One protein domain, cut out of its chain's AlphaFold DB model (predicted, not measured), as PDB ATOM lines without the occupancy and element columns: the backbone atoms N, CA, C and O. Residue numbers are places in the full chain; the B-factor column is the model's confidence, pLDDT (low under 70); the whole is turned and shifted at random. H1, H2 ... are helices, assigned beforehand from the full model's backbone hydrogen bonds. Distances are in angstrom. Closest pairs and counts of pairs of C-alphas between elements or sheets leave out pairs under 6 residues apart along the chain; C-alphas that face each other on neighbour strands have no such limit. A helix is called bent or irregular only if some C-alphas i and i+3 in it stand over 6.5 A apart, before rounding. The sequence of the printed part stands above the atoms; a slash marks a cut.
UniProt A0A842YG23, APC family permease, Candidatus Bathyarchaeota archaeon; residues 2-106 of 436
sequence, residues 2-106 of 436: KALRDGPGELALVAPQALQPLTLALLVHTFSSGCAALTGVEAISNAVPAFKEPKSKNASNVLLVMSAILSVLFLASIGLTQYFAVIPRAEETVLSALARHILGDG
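This is residues 2 to 106 of the 436 residues of the protein "APC family permease" of Candidatus Bathyarchaeota archaeon (UniProt A0A842YG23). Look first for one long helix, H5, which makes the longest axis of a loose, open frame; H4 folds back along its first part as a helical hairpin, and H3 continues from H4 as an arm slanting away from H5. Near the other end of H5 are H6 and the short H1, while residues 16 to 36 stick out. The printed part has 105 residues with six named helices, H1 to H6 in chain order, and no named strand; the class is all helix. The whole is loose, with a radius of gyration of the C-alphas of 18.7 A and spans of 55 by 40 by 23 A.

Find C-alpha 55 at (82.845, 83.967, 41.155); from there H5, residues 55 to 83, runs 41.6 A to C-alpha 83 at (44.572, 98.691, 48.331). Before it come H4, residues 41 to 50, 15.3 A, and H3, residues 24 to 38, 21.6 A, which begins at C-alpha 24 (50.989, 86.044, 68.466). H6 is residues 94 to 103, 14.0 A; H1 is residues 3 to 6 and H2 residues 11 to 14. H4 is irregular: C-alphas 46 and 49 are 7.6 A apart.

H4 touches residues 55 to 67 of H5, closest at the C-alphas of Val 48 and Ala 59, 6.0 A, at a shallow tilt of 25 degrees, opposite ways. At residues 77 to 81, H5 only just touches H6, with 3 pairs of C-alphas within 8 A, the closest Thr 81 and Leu 98 at 6.5 A. H6 touches H1, closest at the C-alphas of Ile 102 and Ala 3, 4.9 A. H3 is near H5, and meets H4 only through their link. H2 is close to H5 but not clearly touching, at 7.6 A between the C-alphas of Leu 11 and Gln 82. In H5 and H6 every O i to N i+4 pair is within hydrogen-bond range, in H3 8 of 11 and in H4 4 of 6; H1 and H2 are too short for such a pair.

The C-alphas farthest apart, those of Gln 17 and Glu 53, are 56.5 A from each other. The printed part has no cut, and no link is long. Confidence is under 70 at residues 2 to 7, 12 to 14 and 16 of this model.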
ATOM      1  N   LYS A   2      40.392  99.195  34.607       55.34
ATOM      2  CA  LYS A   2      39.198  99.158  35.477       55.34
ATOM      3  C   LYS A   2      39.517  99.690  36.886       55.34
ATOM      4  O   LYS A   2      38.843 100.584  37.372       55.34
ATOM      5  N   ALA A   3      40.674  99.296  37.418       59.03
ATOM      6  CA  ALA A   3      41.211  99.749  38.704       59.03
ATOM      7  C   ALA A   3      41.445 101.273  38.844       59.03
ATOM      8  O   ALA A   3      41.362 101.805  39.943       59.03
ATOM      9  N   LEU A   4      41.715 102.000  37.751       59.03
ATOM     10  CA  LEU A   4      41.829 103.472  37.784       59.03
ATOM     11  C   LEU A   4      40.461 104.171  37.817       59.03
ATOM     12  O   LEU A   4      40.396 105.366  38.082       59.03
ATOM     13  N   ARG A   5      39.383 103.438  37.512       61.22
ATOM     14  CA  ARG A   5      38.008 103.941  37.470       61.22
ATOM     15  C   ARG A   5      37.242 103.642  38.761       61.22
ATOM     16  O   ARG A   5      36.409 104.453  39.144       61.22
ATOM     17  N   ASP A   6      37.550 102.521  39.412       67.62
ATOM     18  CA  ASP A   6      36.777 101.997  40.548       67.62
ATOM     19  C   ASP A   6      37.292 102.477  41.928       67.62
ATOM     20  O   ASP A   6      36.573 102.367  42.916       67.62
ATOM     21  N   GLY A   7      38.487 103.085  42.003       68.69
ATOM     22  CA  GLY A   7      39.042 103.629  43.255       68.69
ATOM     23  C   GLY A   7      39.565 102.557  44.233       68.69
ATOM     24  O   GLY A   7      39.727 101.399  43.844       68.69
ATOM     25  N   PRO A   8      39.921 102.930  45.482       77.31
ATOM     26  CA  PRO A   8      40.330 101.970  46.510       77.31
ATOM     27  C   PRO A   8      39.162 101.062  46.916       77.31
ATOM     28  O   PRO A   8      38.026 101.514  47.044       77.31
ATOM     29  N   GLY A   9      39.452  99.783  47.154       74.56
ATOM     30  CA  GLY A   9      38.460  98.833  47.651       74.56
ATOM     31  C   GLY A   9      38.229  99.001  49.155       74.56
ATOM     32  O   GLY A   9      39.169  99.224  49.919       74.56
ATOM     33  N   GLU A  10      36.986  98.862  49.614       76.81
ATOM     34  CA  GLU A  10      36.688  98.890  51.047       76.81
ATOM     35  C   GLU A  10      36.957  97.523  51.685       76.81
ATOM     36  O   GLU A  10      36.175  96.582  51.552       76.81
ATOM     37  N   LEU A  11      38.046  97.423  52.454       70.50
ATOM     38  CA  LEU A  11      38.383  96.210  53.210       70.50
ATOM     39  C   LEU A  11      37.266  95.785  54.175       70.50
ATOM     40  O   LEU A  11      37.115  94.596  54.428       70.50
ATOM     41  N   ALA A  12      36.454  96.719  54.680       69.19
ATOM     42  CA  ALA A  12      35.337  96.419  55.577       69.19
ATOM     43  C   ALA A  12      34.206  95.618  54.901       69.19
ATOM     44  O   ALA A  12      33.548  94.826  55.569       69.19
ATOM     45  N   LEU A  13      34.005  95.782  53.588       65.94
ATOM     46  CA  LEU A  13      33.000  95.037  52.813       65.94
ATOM     47  C   LEU A  13      33.459  93.617  52.454       65.94
ATOM     48  O   LEU A  13      32.662  92.769  52.062       65.94
ATOM     49  N   VAL A  14      34.764  93.388  52.548       69.06
ATOM     50  CA  VAL A  14      35.474  92.248  51.968       69.06
ATOM     51  C   VAL A  14      36.064  91.357  53.071       69.06
ATOM     52  O   VAL A  14      36.242  90.154  52.883       69.06
ATOM     53  N   ALA A  15      36.346  91.924  54.246       70.06
ATOM     54  CA  ALA A  15      36.893  91.205  55.382       70.06
ATOM     55  C   ALA A  15      35.890  90.161  55.908       70.06
ATOM     56  O   ALA A  15      34.748  90.505  56.227       70.06
ATOM     57  N   PRO A  16      36.299  88.886  56.047       69.44
ATOM     58  CA  PRO A  16      35.465  87.885  56.692       69.44
ATOM     59  C   PRO A  16      35.209  88.268  58.155       69.44
ATOM     60  O   PRO A  16      36.037  88.923  58.793       69.44
ATOM     61  N   GLN A  17      34.069  87.833  58.700       76.94
ATOM     62  CA  GLN A  17      33.756  88.048  60.113       76.94
ATOM     63  C   GLN A  17      34.882  87.501  61.000       76.94
ATOM     64  O   GLN A  17      35.375  86.389  60.792       76.94
ATOM     65  N   ALA A  18      35.291  88.293  61.990       78.81
ATOM     66  CA  ALA A  18      36.344  87.911  62.915       78.81
ATOM     67  C   ALA A  18      35.891  86.706  63.757       78.81
ATOM     68  O   ALA A  18      35.049  86.834  64.639       78.81
ATOM     69  N   LEU A  19      36.459  85.533  63.471       82.00
ATOM     70  CA  LEU A  19      36.142  84.290  64.181       82.00
ATOM     71  C   LEU A  19      36.902  84.158  65.508       82.00
ATOM     72  O   LEU A  19      36.427  83.493  66.423       82.00
ATOM     73  N   GLN A  20      38.102  84.740  65.603       82.56
ATOM     74  CA  GLN A  20      39.007  84.599  66.747       82.56
ATOM     75  C   GLN A  20      39.865  85.862  66.929       82.56
ATOM     76  O   GLN A  20      40.137  86.557  65.944       82.56
ATOM     77  N   PRO A  21      40.318  86.169  68.160       85.50
ATOM     78  CA  PRO A  21      41.223  87.286  68.406       85.50
ATOM     79  C   PRO A  21      42.585  87.063  67.737       85.50
ATOM     80  O   PRO A  21      43.077  85.937  67.633       85.50
ATOM     81  N   LEU A  22      43.225  88.157  67.320       86.12
ATOM     82  CA  LEU A  22      44.579  88.120  66.777       86.12
ATOM     83  C   LEU A  22      45.560  87.692  67.877       86.12
ATOM     84  O   LEU A  22      45.783  88.422  68.841       86.12
ATOM     85  N   THR A  23      46.157  86.513  67.726       88.75
ATOM     86  CA  THR A  23      47.174  86.002  68.654       88.75
ATOM     87  C   THR A  23      48.567  86.088  68.043       88.75
ATOM     88  O   THR A  23      48.739  86.044  66.822       88.75
ATOM     89  N   LEU A  24      49.593  86.145  68.901       84.75
ATOM     90  CA  LEU A  24      50.989  86.044  68.466       84.75
ATOM     91  C   LEU A  24      51.227  84.753  67.671       84.75
ATOM     92  O   LEU A  24      51.933  84.773  66.671       84.75
ATOM     93  N   ALA A  25      50.584  83.650  68.066       79.94
ATOM     94  CA  ALA A  25      50.648  82.385  67.341       79.94
ATOM     95  C   ALA A  25      50.136  82.516  65.896       79.94
ATOM     96  O   ALA A  25      50.754  81.983  64.977       79.94
ATOM     97  N   LEU A  26      49.058  83.274  65.678       82.31
ATOM     98  CA  LEU A  26      48.481  83.499  64.352       82.31
ATOM     99  C   LEU A  26      49.394  84.385  63.485       82.31
ATOM    100  O   LEU A  26      49.624  84.059  62.325       82.31
ATOM    101  N   LEU A  27      49.994  85.435  64.062       84.44
ATOM    102  CA  LEU A  27      51.001  86.271  63.386       84.44
ATOM    103  C   LEU A  27      52.244  85.474  62.984       84.44
ATOM    104  O   LEU A  27      52.773  85.609  61.885       84.44
ATOM    105  N   VAL A  28      52.715  84.625  63.888       79.19
ATOM    106  CA  VAL A  28      53.888  83.785  63.673       79.19
ATOM    107  C   VAL A  28      53.591  82.699  62.628       79.19
ATOM    108  O   VAL A  28      54.431  82.414  61.773       79.19
ATOM    109  N   HIS A  29      52.373  82.155  62.617       78.81
ATOM    110  CA  HIS A  29      51.902  81.230  61.591       78.81
ATOM    111  C   HIS A  29      51.802  81.871  60.197       78.81
ATOM    112  O   HIS A  29      52.261  81.276  59.215       78.81
ATOM    113  N   THR A  30      51.228  83.076  60.092       81.06
ATOM    114  CA  THR A  30      51.135  83.793  58.810       81.06
ATOM    115  C   THR A  30      52.512  84.201  58.302       81.06
ATOM    116  O   THR A  30      52.801  83.994  57.123       81.06
ATOM    117  N   PHE A  31      53.392  84.680  59.189       81.00
ATOM    118  CA  PHE A  31      54.790  84.960  58.872       81.00
ATOM    119  C   PHE A  31      55.486  83.720  58.303       81.00
ATOM    120  O   PHE A  31      56.003  83.761  57.189       81.00
ATOM    121  N   SER A  32      55.423  82.593  59.017       76.31
ATOM    122  CA  SER A  32      56.102  81.363  58.613       76.31
ATOM    123  C   SER A  32      55.578  80.796  57.291       76.31
ATOM    124  O   SER A  32      56.362  80.304  56.482       76.31
ATOM    125  N   SER A  33      54.271  80.905  57.037       74.31
ATOM    126  CA  SER A  33      53.673  80.517  55.751       74.31
ATOM    127  C   SER A  33      54.135  81.434  54.612       74.31
ATOM    128  O   SER A  33      54.407  80.966  53.508       74.31
ATOM    129  N   GLY A  34      54.280  82.736  54.883       78.19
ATOM    130  CA  GLY A  34      54.790  83.722  53.930       78.19
ATOM    131  C   GLY A  34      56.278  83.561  53.611       78.19
ATOM    132  O   GLY A  34      56.697  83.860  52.494       78.19
ATOM    133  N   CYS A  35      57.083  83.026  54.536       78.25
ATOM    134  CA  CYS A  35      58.513  82.805  54.305       78.25
ATOM    135  C   CYS A  35      58.807  81.812  53.165       78.25
ATOM    136  O   CYS A  35      59.903  81.848  52.606       78.25
ATOM    137  N   ALA A  36      57.840  80.977  52.764       73.88
ATOM    138  CA  ALA A  36      57.962  80.133  51.574       73.88
ATOM    139  C   ALA A  36      58.216  80.953  50.291       73.88
ATOM    140  O   ALA A  36      58.887  80.475  49.386       73.88
ATOM    141  N   ALA A  37      57.771  82.213  50.220       76.50
ATOM    142  CA  ALA A  37      58.023  83.081  49.067       76.50
ATOM    143  C   ALA A  37      59.510  83.444  48.876       76.50
ATOM    144  O   ALA A  37      59.909  83.846  47.786       76.50
ATOM    145  N   LEU A  38      60.337  83.304  49.919       73.44
ATOM    146  CA  LEU A  38      61.774  83.601  49.878       73.44
ATOM    147  C   LEU A  38      62.620  82.396  49.439       73.44
ATOM    148  O   LEU A  38      63.830  82.528  49.230       73.44
ATOM    149  N   THR A  39      62.010  81.219  49.288       76.62
ATOM    150  CA  THR A  39      62.706  80.049  48.745       76.62
ATOM    151  C   THR A  39      63.043  80.308  47.275       76.62
ATOM    152  O   THR A  39      62.184  80.737  46.509       76.62
ATOM    153  N   GLY A  40      64.298  80.100  46.882       76.31
ATOM    154  CA  GLY A  40      64.797  80.442  45.540       76.31
ATOM    155  C   GLY A  40      66.159  81.134  45.557       76.31
ATOM    156  O   GLY A  40      66.930  80.997  44.611       76.31
ATOM    157  N   VAL A  41      66.526  81.768  46.676       81.31
ATOM    158  CA  VAL A  41      67.897  82.267  46.910       81.31
ATOM    159  C   VAL A  41      68.958  81.161  46.835       81.31
ATOM    160  O   VAL A  41      70.097  81.419  46.449       81.31
ATOM    161  N   GLU A  42      68.560  79.917  47.116       81.56
ATOM    162  CA  GLU A  42      69.406  78.721  47.021       81.56
ATOM    163  C   GLU A  42      69.866  78.411  45.598       81.56
ATOM    164  O   GLU A  42      70.965  77.893  45.401       81.56
ATOM    165  N   ALA A  43      69.052  78.747  44.593       81.56
ATOM    166  CA  ALA A  43      69.396  78.480  43.202       81.56
ATOM    167  C   ALA A  43      70.694  79.210  42.820       81.56
ATOM    168  O   ALA A  43      71.579  78.640  42.185       81.56
ATOM    169  N   ILE A  44      70.864  80.452  43.289       85.50
ATOM    170  CA  ILE A  44      72.094  81.218  43.059       85.50
ATOM    171  C   ILE A  44      73.255  80.637  43.871       85.50
ATOM    172  O   ILE A  44      74.351  80.496  43.327       85.50
ATOM    173  N   SER A  45      73.044  80.281  45.145       83.00
ATOM    174  CA  SER A  45      74.126  79.733  45.977       83.00
ATOM    175  C   SER A  45      74.657  78.402  45.445       83.00
ATOM    176  O   SER A  45      75.860  78.156  45.505       83.00
ATOM    177  N   ASN A  46      73.788  77.577  44.862       82.56
ATOM    178  CA  ASN A  46      74.166  76.304  44.248       82.56
ATOM    179  C   ASN A  46      74.841  76.500  42.881       82.56
ATOM    180  O   ASN A  46      75.698  75.710  42.485       82.56
ATOM    181  N   ALA A  47      74.511  77.586  42.179       83.06
ATOM    182  CA  ALA A  47      75.070  77.916  40.874       83.06
ATOM    183  C   ALA A  47      76.393  78.704  40.928       83.06
ATOM    184  O   ALA A  47      76.956  78.988  39.870       83.06
ATOM    185  N   VAL A  48      76.939  79.027  42.112       88.81
ATOM    186  CA  VAL A  48      78.208  79.780  42.267       88.81
ATOM    187  C   VAL A  48      79.346  79.257  41.370       88.81
ATOM    188  O   VAL A  48      80.016  80.082  40.742       88.81
ATOM    189  N   PRO A  49      79.576  77.933  41.221       85.19
ATOM    190  CA  PRO A  49      80.649  77.426  40.363       85.19
ATOM    191  C   PRO A  49      80.525  77.807  38.880       85.19
ATOM    192  O   PRO A  49      81.550  77.833  38.195       85.19
ATOM    193  N   ALA A  50      79.308  78.105  38.406       85.62
ATOM    194  CA  ALA A  50      78.999  78.460  37.021       85.62
ATOM    195  C   ALA A  50      79.212  79.952  36.697       85.62
ATOM    196  O   ALA A  50      79.183  80.334  35.526       85.62
ATOM    197  N   PHE A  51      79.435  80.807  37.702       90.25
ATOM    198  CA  PHE A  51      79.726  82.223  37.475       90.25
ATOM    199  C   PHE A  51      81.125  82.424  36.871       90.25
ATOM    200  O   PHE A  51      82.038  81.618  37.062       90.25
ATOM    201  N   LYS A  52      81.315  83.537  36.150       92.19
ATOM    202  CA  LYS A  52      82.647  83.985  35.711       92.19
ATOM    203  C   LYS A  52      83.447  84.518  36.900       92.19
ATOM    204  O   LYS A  52      82.865  85.078  37.832       92.19
ATOM    205  N   GLU A  53      84.772  84.386  36.847       93.06
ATOM    206  CA  GLU A  53      85.650  84.974  37.863       93.06
ATOM    207  C   GLU A  53      85.559  86.511  37.859       93.06
ATOM    208  O   GLU A  53      85.508  87.102  36.777       93.06
ATOM    209  N   PRO A  54      85.531  87.181  39.031       94.31
ATOM    210  CA  PRO A  54      85.545  86.633  40.396       94.31
ATOM    211  C   PRO A  54      84.185  86.045  40.832       94.31
ATOM    212  O   PRO A  54      83.222  86.782  41.073       94.31
ATOM    213  N   LYS A  55      84.116  84.716  41.009       91.88
ATOM    214  CA  LYS A  55      82.845  83.967  41.155       91.88
ATOM    215  C   LYS A  55      81.969  84.445  42.307       91.88
ATOM    216  O   LYS A  55      80.793  84.744  42.120       91.88
ATOM    217  N   SER A  56      82.552  84.554  43.502       89.75
ATOM    218  CA  SER A  56      81.822  84.918  44.724       89.75
ATOM    219  C   SER A  56      81.234  86.332  44.665       89.75
ATOM    220  O   SER A  56      80.087  86.531  45.062       89.75
ATOM    221  N   LYS A  57      81.983  87.304  44.125       91.62
ATOM    222  CA  LYS A  57      81.508  88.693  44.004       91.62
ATOM    223  C   LYS A  57      80.351  88.791  43.015       91.62
ATOM    224  O   LYS A  57      79.331  89.398  43.327       91.62
ATOM    225  N   ASN A  58      80.488  88.144  41.859       94.06
ATOM    226  CA  ASN A  58      79.448  88.141  40.834       94.06
ATOM    227  C   ASN A  58      78.164  87.467  41.340       94.06
ATOM    228  O   ASN A  58      77.085  88.040  41.204       94.06
ATOM    229  N   ALA A  59      78.281  86.313  42.004       92.38
ATOM    230  CA  ALA A  59      77.136  85.634  42.605       92.38
ATOM    231  C   ALA A  59      76.452  86.486  43.690       92.38
ATOM    232  O   ALA A  59      75.227  86.584  43.712       92.38
ATOM    233  N   SER A  60      77.227  87.159  44.550       91.69
ATOM    234  CA  SER A  60      76.687  88.046  45.589       91.69
ATOM    235  C   SER A  60      75.937  89.247  45.005       91.69
ATOM    236  O   SER A  60      74.875  89.604  45.511       91.69
ATOM    237  N   ASN A  61      76.458  89.863  43.941       93.19
ATOM    238  CA  ASN A  61      75.797  90.991  43.281       93.19
ATOM    239  C   ASN A  61      74.464  90.566  42.654       93.19
ATOM    240  O   ASN A  61      73.460  91.253  42.823       93.19
ATOM    241  N   VAL A  62      74.433  89.410  41.980       93.06
ATOM    242  CA  VAL A  62      73.188  88.869  41.414       93.06
ATOM    243  C   VAL A  62      72.184  88.535  42.516       93.06
ATOM    244  O   VAL A  62      71.010  88.872  42.381       93.06
ATOM    245  N   LEU A  63      72.634  87.956  43.634       91.56
ATOM    246  CA  LEU A  63      71.770  87.681  44.782       91.56
ATOM    247  C   LEU A  63      71.155  88.963  45.364       91.56
ATOM    248  O   LEU A  63      69.964  88.972  45.671       91.56
ATOM    249  N   LEU A  64      71.930  90.049  45.484       92.56
ATOM    250  CA  LEU A  64      71.436  91.346  45.964       92.56
ATOM    251  C   LEU A  64      70.375  91.935  45.030       92.56
ATOM    252  O   LEU A  64      69.303  92.319  45.493       92.56
ATOM    253  N   VAL A  65      70.647  91.967  43.722       93.75
ATOM    254  CA  VAL A  65      69.701  92.483  42.719       93.75
ATOM    255  C   VAL A  65      68.419  91.654  42.710       93.75
ATOM    256  O   VAL A  65      67.326  92.215  42.765       93.75
ATOM    257  N   MET A  66      68.536  90.325  42.706       91.12
ATOM    258  CA  MET A  66      67.376  89.437  42.750       91.12
ATOM    259  C   MET A  66      66.560  89.646  44.030       91.12
ATOM    260  O   MET A  66      65.340  89.758  43.956       91.12
ATOM    261  N   SER A  67      67.216  89.745  45.189       89.94
ATOM    262  CA  SER A  67      66.540  89.962  46.476       89.94
ATOM    263  C   SER A  67      65.820  91.312  46.518       89.94
ATOM    264  O   SER A  67      64.709  91.392  47.038       89.94
ATOM    265  N   ALA A  68      66.408  92.360  45.935       92.75
ATOM    266  CA  ALA A  68      65.777  93.673  45.821       92.75
ATOM    267  C   ALA A  68      64.538  93.628  44.912       92.75
ATOM    268  O   ALA A  68      63.471  94.077  45.322       92.75
ATOM    269  N   ILE A  69      64.650  93.026  43.721       92.50
ATOM    270  CA  ILE A  69      63.520  92.866  42.790       92.50
ATOM    271  C   ILE A  69      62.401  92.054  43.444       92.50
ATOM    272  O   ILE A  69      61.247  92.474  43.417       92.50
ATOM    273  N   LEU A  70      62.736  90.922  44.069       89.38
ATOM    274  CA  LEU A  70      61.770  90.072  44.759       89.38
ATOM    275  C   LEU A  70      61.060  90.846  45.876       89.38
ATOM    276  O   LEU A  70      59.837  90.799  45.960       89.38
ATOM    277  N   SER A  71      61.809  91.598  46.689       89.44
ATOM    278  CA  SER A  71      61.246  92.401  47.781       89.44
ATOM    279  C   SER A  71      60.287  93.468  47.256       89.44
ATOM    280  O   SER A  71      59.182  93.598  47.777       89.44
ATOM    281  N   VAL A  72      60.667  94.193  46.198       93.69
ATOM    282  CA  VAL A  72      59.811  95.213  45.571       93.69
ATOM    283  C   VAL A  72      58.548  94.584  44.993       93.69
ATOM    284  O   VAL A  72      57.456  95.062  45.282       93.69
ATOM    285  N   LEU A  73      58.664  93.501  44.219       90.38
ATOM    286  CA  LEU A  73      57.509  92.834  43.610       90.38
ATOM    287  C   LEU A  73      56.564  92.244  44.660       90.38
ATOM    288  O   LEU A  73      55.346  92.351  44.523       90.38
ATOM    289  N   PHE A  74      57.111  91.645  45.717       88.62
ATOM    290  CA  PHE A  74      56.322  91.042  46.784       88.62
ATOM    291  C   PHE A  74      55.584  92.105  47.604       88.62
ATOM    292  O   PHE A  74      54.370  92.005  47.778       88.62
ATOM    293  N   LEU A  75      56.281  93.168  48.028       90.94
ATOM    294  CA  LEU A  75      55.669  94.291  48.747       90.94
ATOM    295  C   LEU A  75      54.651  95.041  47.882       90.94
ATOM    296  O   LEU A  75      53.583  95.389  48.376       90.94
ATOM    297  N   ALA A  76      54.938  95.247  46.593       91.56
ATOM    298  CA  ALA A  76      53.999  95.868  45.665       91.56
ATOM    299  C   ALA A  76      52.743  95.006  45.484       91.56
ATOM    300  O   ALA A  76      51.636  95.526  45.568       91.56
ATOM    301  N   SER A  77      52.885  93.691  45.297       89.50
ATOM    302  CA  SER A  77      51.740  92.779  45.177       89.50
ATOM    303  C   SER A  77      50.866  92.793  46.437       89.50
ATOM    304  O   SER A  77      49.647  92.939  46.339       89.50
ATOM    305  N   ILE A  78      51.473  92.735  47.630       89.06
ATOM    306  CA  ILE A  78      50.748  92.857  48.906       89.06
ATOM    307  C   ILE A  78      50.049  94.219  49.005       89.06
ATOM    308  O   ILE A  78      48.863  94.282  49.315       89.06
ATOM    309  N   GLY A  79      50.755  95.309  48.698       89.88
ATOM    310  CA  GLY A  79      50.202  96.660  48.762       89.88
ATOM    311  C   GLY A  79      49.019  96.859  47.813       89.88
ATOM    312  O   GLY A  79      47.980  97.360  48.231       89.88
ATOM    313  N   LEU A  80      49.135  96.418  46.557       90.00
ATOM    314  CA  LEU A  80      48.058  96.539  45.573       90.00
ATOM    315  C   LEU A  80      46.865  95.634  45.908       90.00
ATOM    316  O   LEU A  80      45.723  96.065  45.765       90.00
ATOM    317  N   THR A  81      47.100  94.401  46.362       89.06
ATOM    318  CA  THR A  81      46.004  93.497  46.759       89.06
ATOM    319  C   THR A  81      45.222  94.037  47.951       89.06
ATOM    320  O   THR A  81      43.994  93.966  47.938       89.06
ATOM    321  N   GLN A  82      45.901  94.638  48.934       87.19
ATOM    322  CA  GLN A  82      45.249  95.310  50.059       87.19
ATOM    323  C   GLN A  82      44.529  96.592  49.635       87.19
ATOM    324  O   GLN A  82      43.388  96.798  50.037       87.19
ATOM    325  N   TYR A  83      45.150  97.425  48.793       87.31
ATOM    326  CA  TYR A  83      44.572  98.691  48.331       87.31
ATOM    327  C   TYR A  83      43.284  98.500  47.516       87.31
ATOM    328  O   TYR A  83      42.325  99.251  47.674       87.31
ATOM    329  N   PHE A  84      43.242  97.477  46.660       87.25
ATOM    330  CA  PHE A  84      42.065  97.153  45.848       87.25
ATOM    331  C   PHE A  84      41.115  96.144  46.515       87.25
ATOM    332  O   PHE A  84      40.133  95.747  45.896       87.25
ATOM    333  N   ALA A  85      41.399  95.711  47.752       85.94
ATOM    334  CA  ALA A  85      40.634  94.694  48.477       85.94
ATOM    335  C   ALA A  85      40.336  93.436  47.623       85.94
ATOM    336  O   ALA A  85      39.208  92.947  47.548       85.94
ATOM    337  N   VAL A  86      41.359  92.914  46.936       85.75
ATOM    338  CA  VAL A  86      41.203  91.790  45.998       85.75
ATOM    339  C   VAL A  86      41.090  90.468  46.759       85.75
ATOM    340  O   VAL A  86      42.058  90.024  47.374       85.75
ATOM    341  N   ILE A  87      39.942  89.791  46.644       82.88
ATOM    342  CA  ILE A  87      39.781  88.392  47.071       82.88
ATOM    343  C   ILE A  87      39.923  87.465  45.855       82.88
ATOM    344  O   ILE A  87      39.173  87.626  44.886       82.88
ATOM    345  N   PRO A  88      40.821  86.464  45.899       83.81
ATOM    346  CA  PRO A  88      40.867  85.413  44.889       83.81
ATOM    347  C   PRO A  88      39.665  84.464  45.002       83.81
ATOM    348  O   PRO A  88      39.275  84.041  46.091       83.81
ATOM    349  N   ARG A  89      39.102  84.070  43.862       84.94
ATOM    350  CA  ARG A  89      38.173  82.935  43.752       84.94
ATOM    351  C   ARG A  89      38.893  81.614  44.052       84.94
ATOM    352  O   ARG A  89      40.106  81.514  43.910       84.94
ATOM    353  N   ALA A  90      38.127  80.574  44.384       79.00
ATOM    354  CA  ALA A  90      38.670  79.251  44.711       79.00
ATOM    355  C   ALA A  90      39.520  78.618  43.587       79.00
ATOM    356  O   ALA A  90      40.411  77.824  43.868       79.00
ATOM    357  N   GLU A  91      39.258  78.975  42.326       84.38
ATOM    358  CA  GLU A  91      39.918  78.399  41.143       84.38
ATOM    359  C   GLU A  91      40.990  79.310  40.525       84.38
ATOM    360  O   GLU A  91      41.562  78.980  39.488       84.38
ATOM    361  N   GLU A  92      41.277  80.467  41.128       87.44
ATOM    362  CA  GLU A  92      42.270  81.406  40.602       87.44
ATOM    363  C   GLU A  92      43.355  81.724  41.632       87.44
ATOM    364  O   GLU A  92      43.170  81.628  42.844       87.44
ATOM    365  N   THR A  93      44.520  82.142  41.146       90.00
ATOM    366  CA  THR A  93      45.604  82.602  42.020       90.00
ATOM    367  C   THR A  93      45.390  84.059  42.432       90.00
ATOM    368  O   THR A  93      44.751  84.830  41.718       90.00
ATOM    369  N   VAL A  94      46.004  84.484  43.542       89.69
ATOM    370  CA  VAL A  94      45.984  85.896  43.980       89.69
ATOM    371  C   VAL A  94      46.505  86.831  42.882       89.69
ATOM    372  O   VAL A  94      45.932  87.889  42.639       89.69
ATOM    373  N   LEU A  95      47.565  86.422  42.173       90.50
ATOM    374  CA  LEU A  95      48.131  87.202  41.073       90.50
ATOM    375  C   LEU A  95      47.174  87.279  39.876       90.50
ATOM    376  O   LEU A  95      47.057  88.336  39.260       90.50
ATOM    377  N   SER A  96      46.465  86.189  39.567       92.12
ATOM    378  CA  SER A  96      45.419  86.175  38.540       92.12
ATOM    379  C   SER A  96      44.259  87.102  38.907       92.12
ATOM    380  O   SER A  96      43.889  87.948  38.093       92.12
ATOM    381  N   ALA A  97      43.766  87.039  40.147       91.44
ATOM    382  CA  ALA A  97      42.710  87.919  40.642       91.44
ATOM    383  C   ALA A  97      43.112  89.402  40.554       91.44
ATOM    384  O   ALA A  97      42.342  90.233  40.065       91.44
ATOM    385  N   LEU A  98      44.347  89.725  40.953       90.88
ATOM    386  CA  LEU A  98      44.893  91.078  40.870       90.88
ATOM    387  C   LEU A  98      45.023  91.550  39.414       90.88
ATOM    388  O   LEU A  98      44.578  92.646  39.070       90.88
ATOM    389  N   ALA A  99      45.594  90.717  38.539       90.81
ATOM    390  CA  ALA A  99      45.753  91.032  37.122       90.81
ATOM    391  C   ALA A  99      44.396  91.245  36.441       90.81
ATOM    392  O   ALA A  99      44.232  92.207  35.696       90.81
ATOM    393  N   ARG A 100      43.407  90.397  36.738       89.50
ATOM    394  CA  ARG A 100      42.034  90.503  36.233       89.50
ATOM    395  C   ARG A 100      41.353  91.784  36.705       89.50
ATOM    396  O   ARG A 100      40.679  92.443  35.918       89.50
ATOM    397  N   HIS A 101      41.559  92.181  37.960       87.88
ATOM    398  CA  HIS A 101      41.018  93.433  38.490       87.88
ATOM    399  C   HIS A 101      41.620  94.669  37.789       87.88
ATOM    400  O   HIS A 101      40.901  95.588  37.394       87.88
ATOM    401  N   ILE A 102      42.937  94.677  37.557       88.06
ATOM    402  CA  ILE A 102      43.643  95.820  36.955       88.06
ATOM    403  C   ILE A 102      43.436  95.896  35.432       88.06
ATOM    404  O   ILE A 102      43.117  96.961  34.884       88.06
ATOM    405  N   LEU A 103      43.629  94.767  34.746       87.88
ATOM    406  CA  LEU A 103      43.696  94.657  33.285       87.88
ATOM    407  C   LEU A 103      42.357  94.252  32.643       87.88
ATOM    408  O   LEU A 103      42.190  94.441  31.439       87.88
ATOM    409  N   GLY A 104      41.397  93.743  33.424       87.00
ATOM    410  CA  GLY A 104      40.163  93.130  32.920       87.00
ATOM    411  C   GLY A 104      40.396  91.738  32.322       87.00
ATOM    412  O   GLY A 104      41.487  91.193  32.422       87.00
ATOM    413  N   ASP A 105      39.390  91.178  31.649       87.31
ATOM    414  CA  ASP A 105      39.449  89.837  31.031       87.31
ATOM    415  C   ASP A 105      40.026  89.848  29.594       87.31
ATOM    416  O   ASP A 105      39.738  88.979  28.774       87.31
ATOM    417  N   GLY A 106      40.813  90.872  29.253       90.50
ATOM    418  CA  GLY A 106      41.328  91.104  27.900       90.50
ATOM    419  C   GLY A 106      42.637  90.366  27.564       90.50
ATOM    420  O   GLY A 106      43.172  89.606  28.375       90.50
TER     421      GLY A 106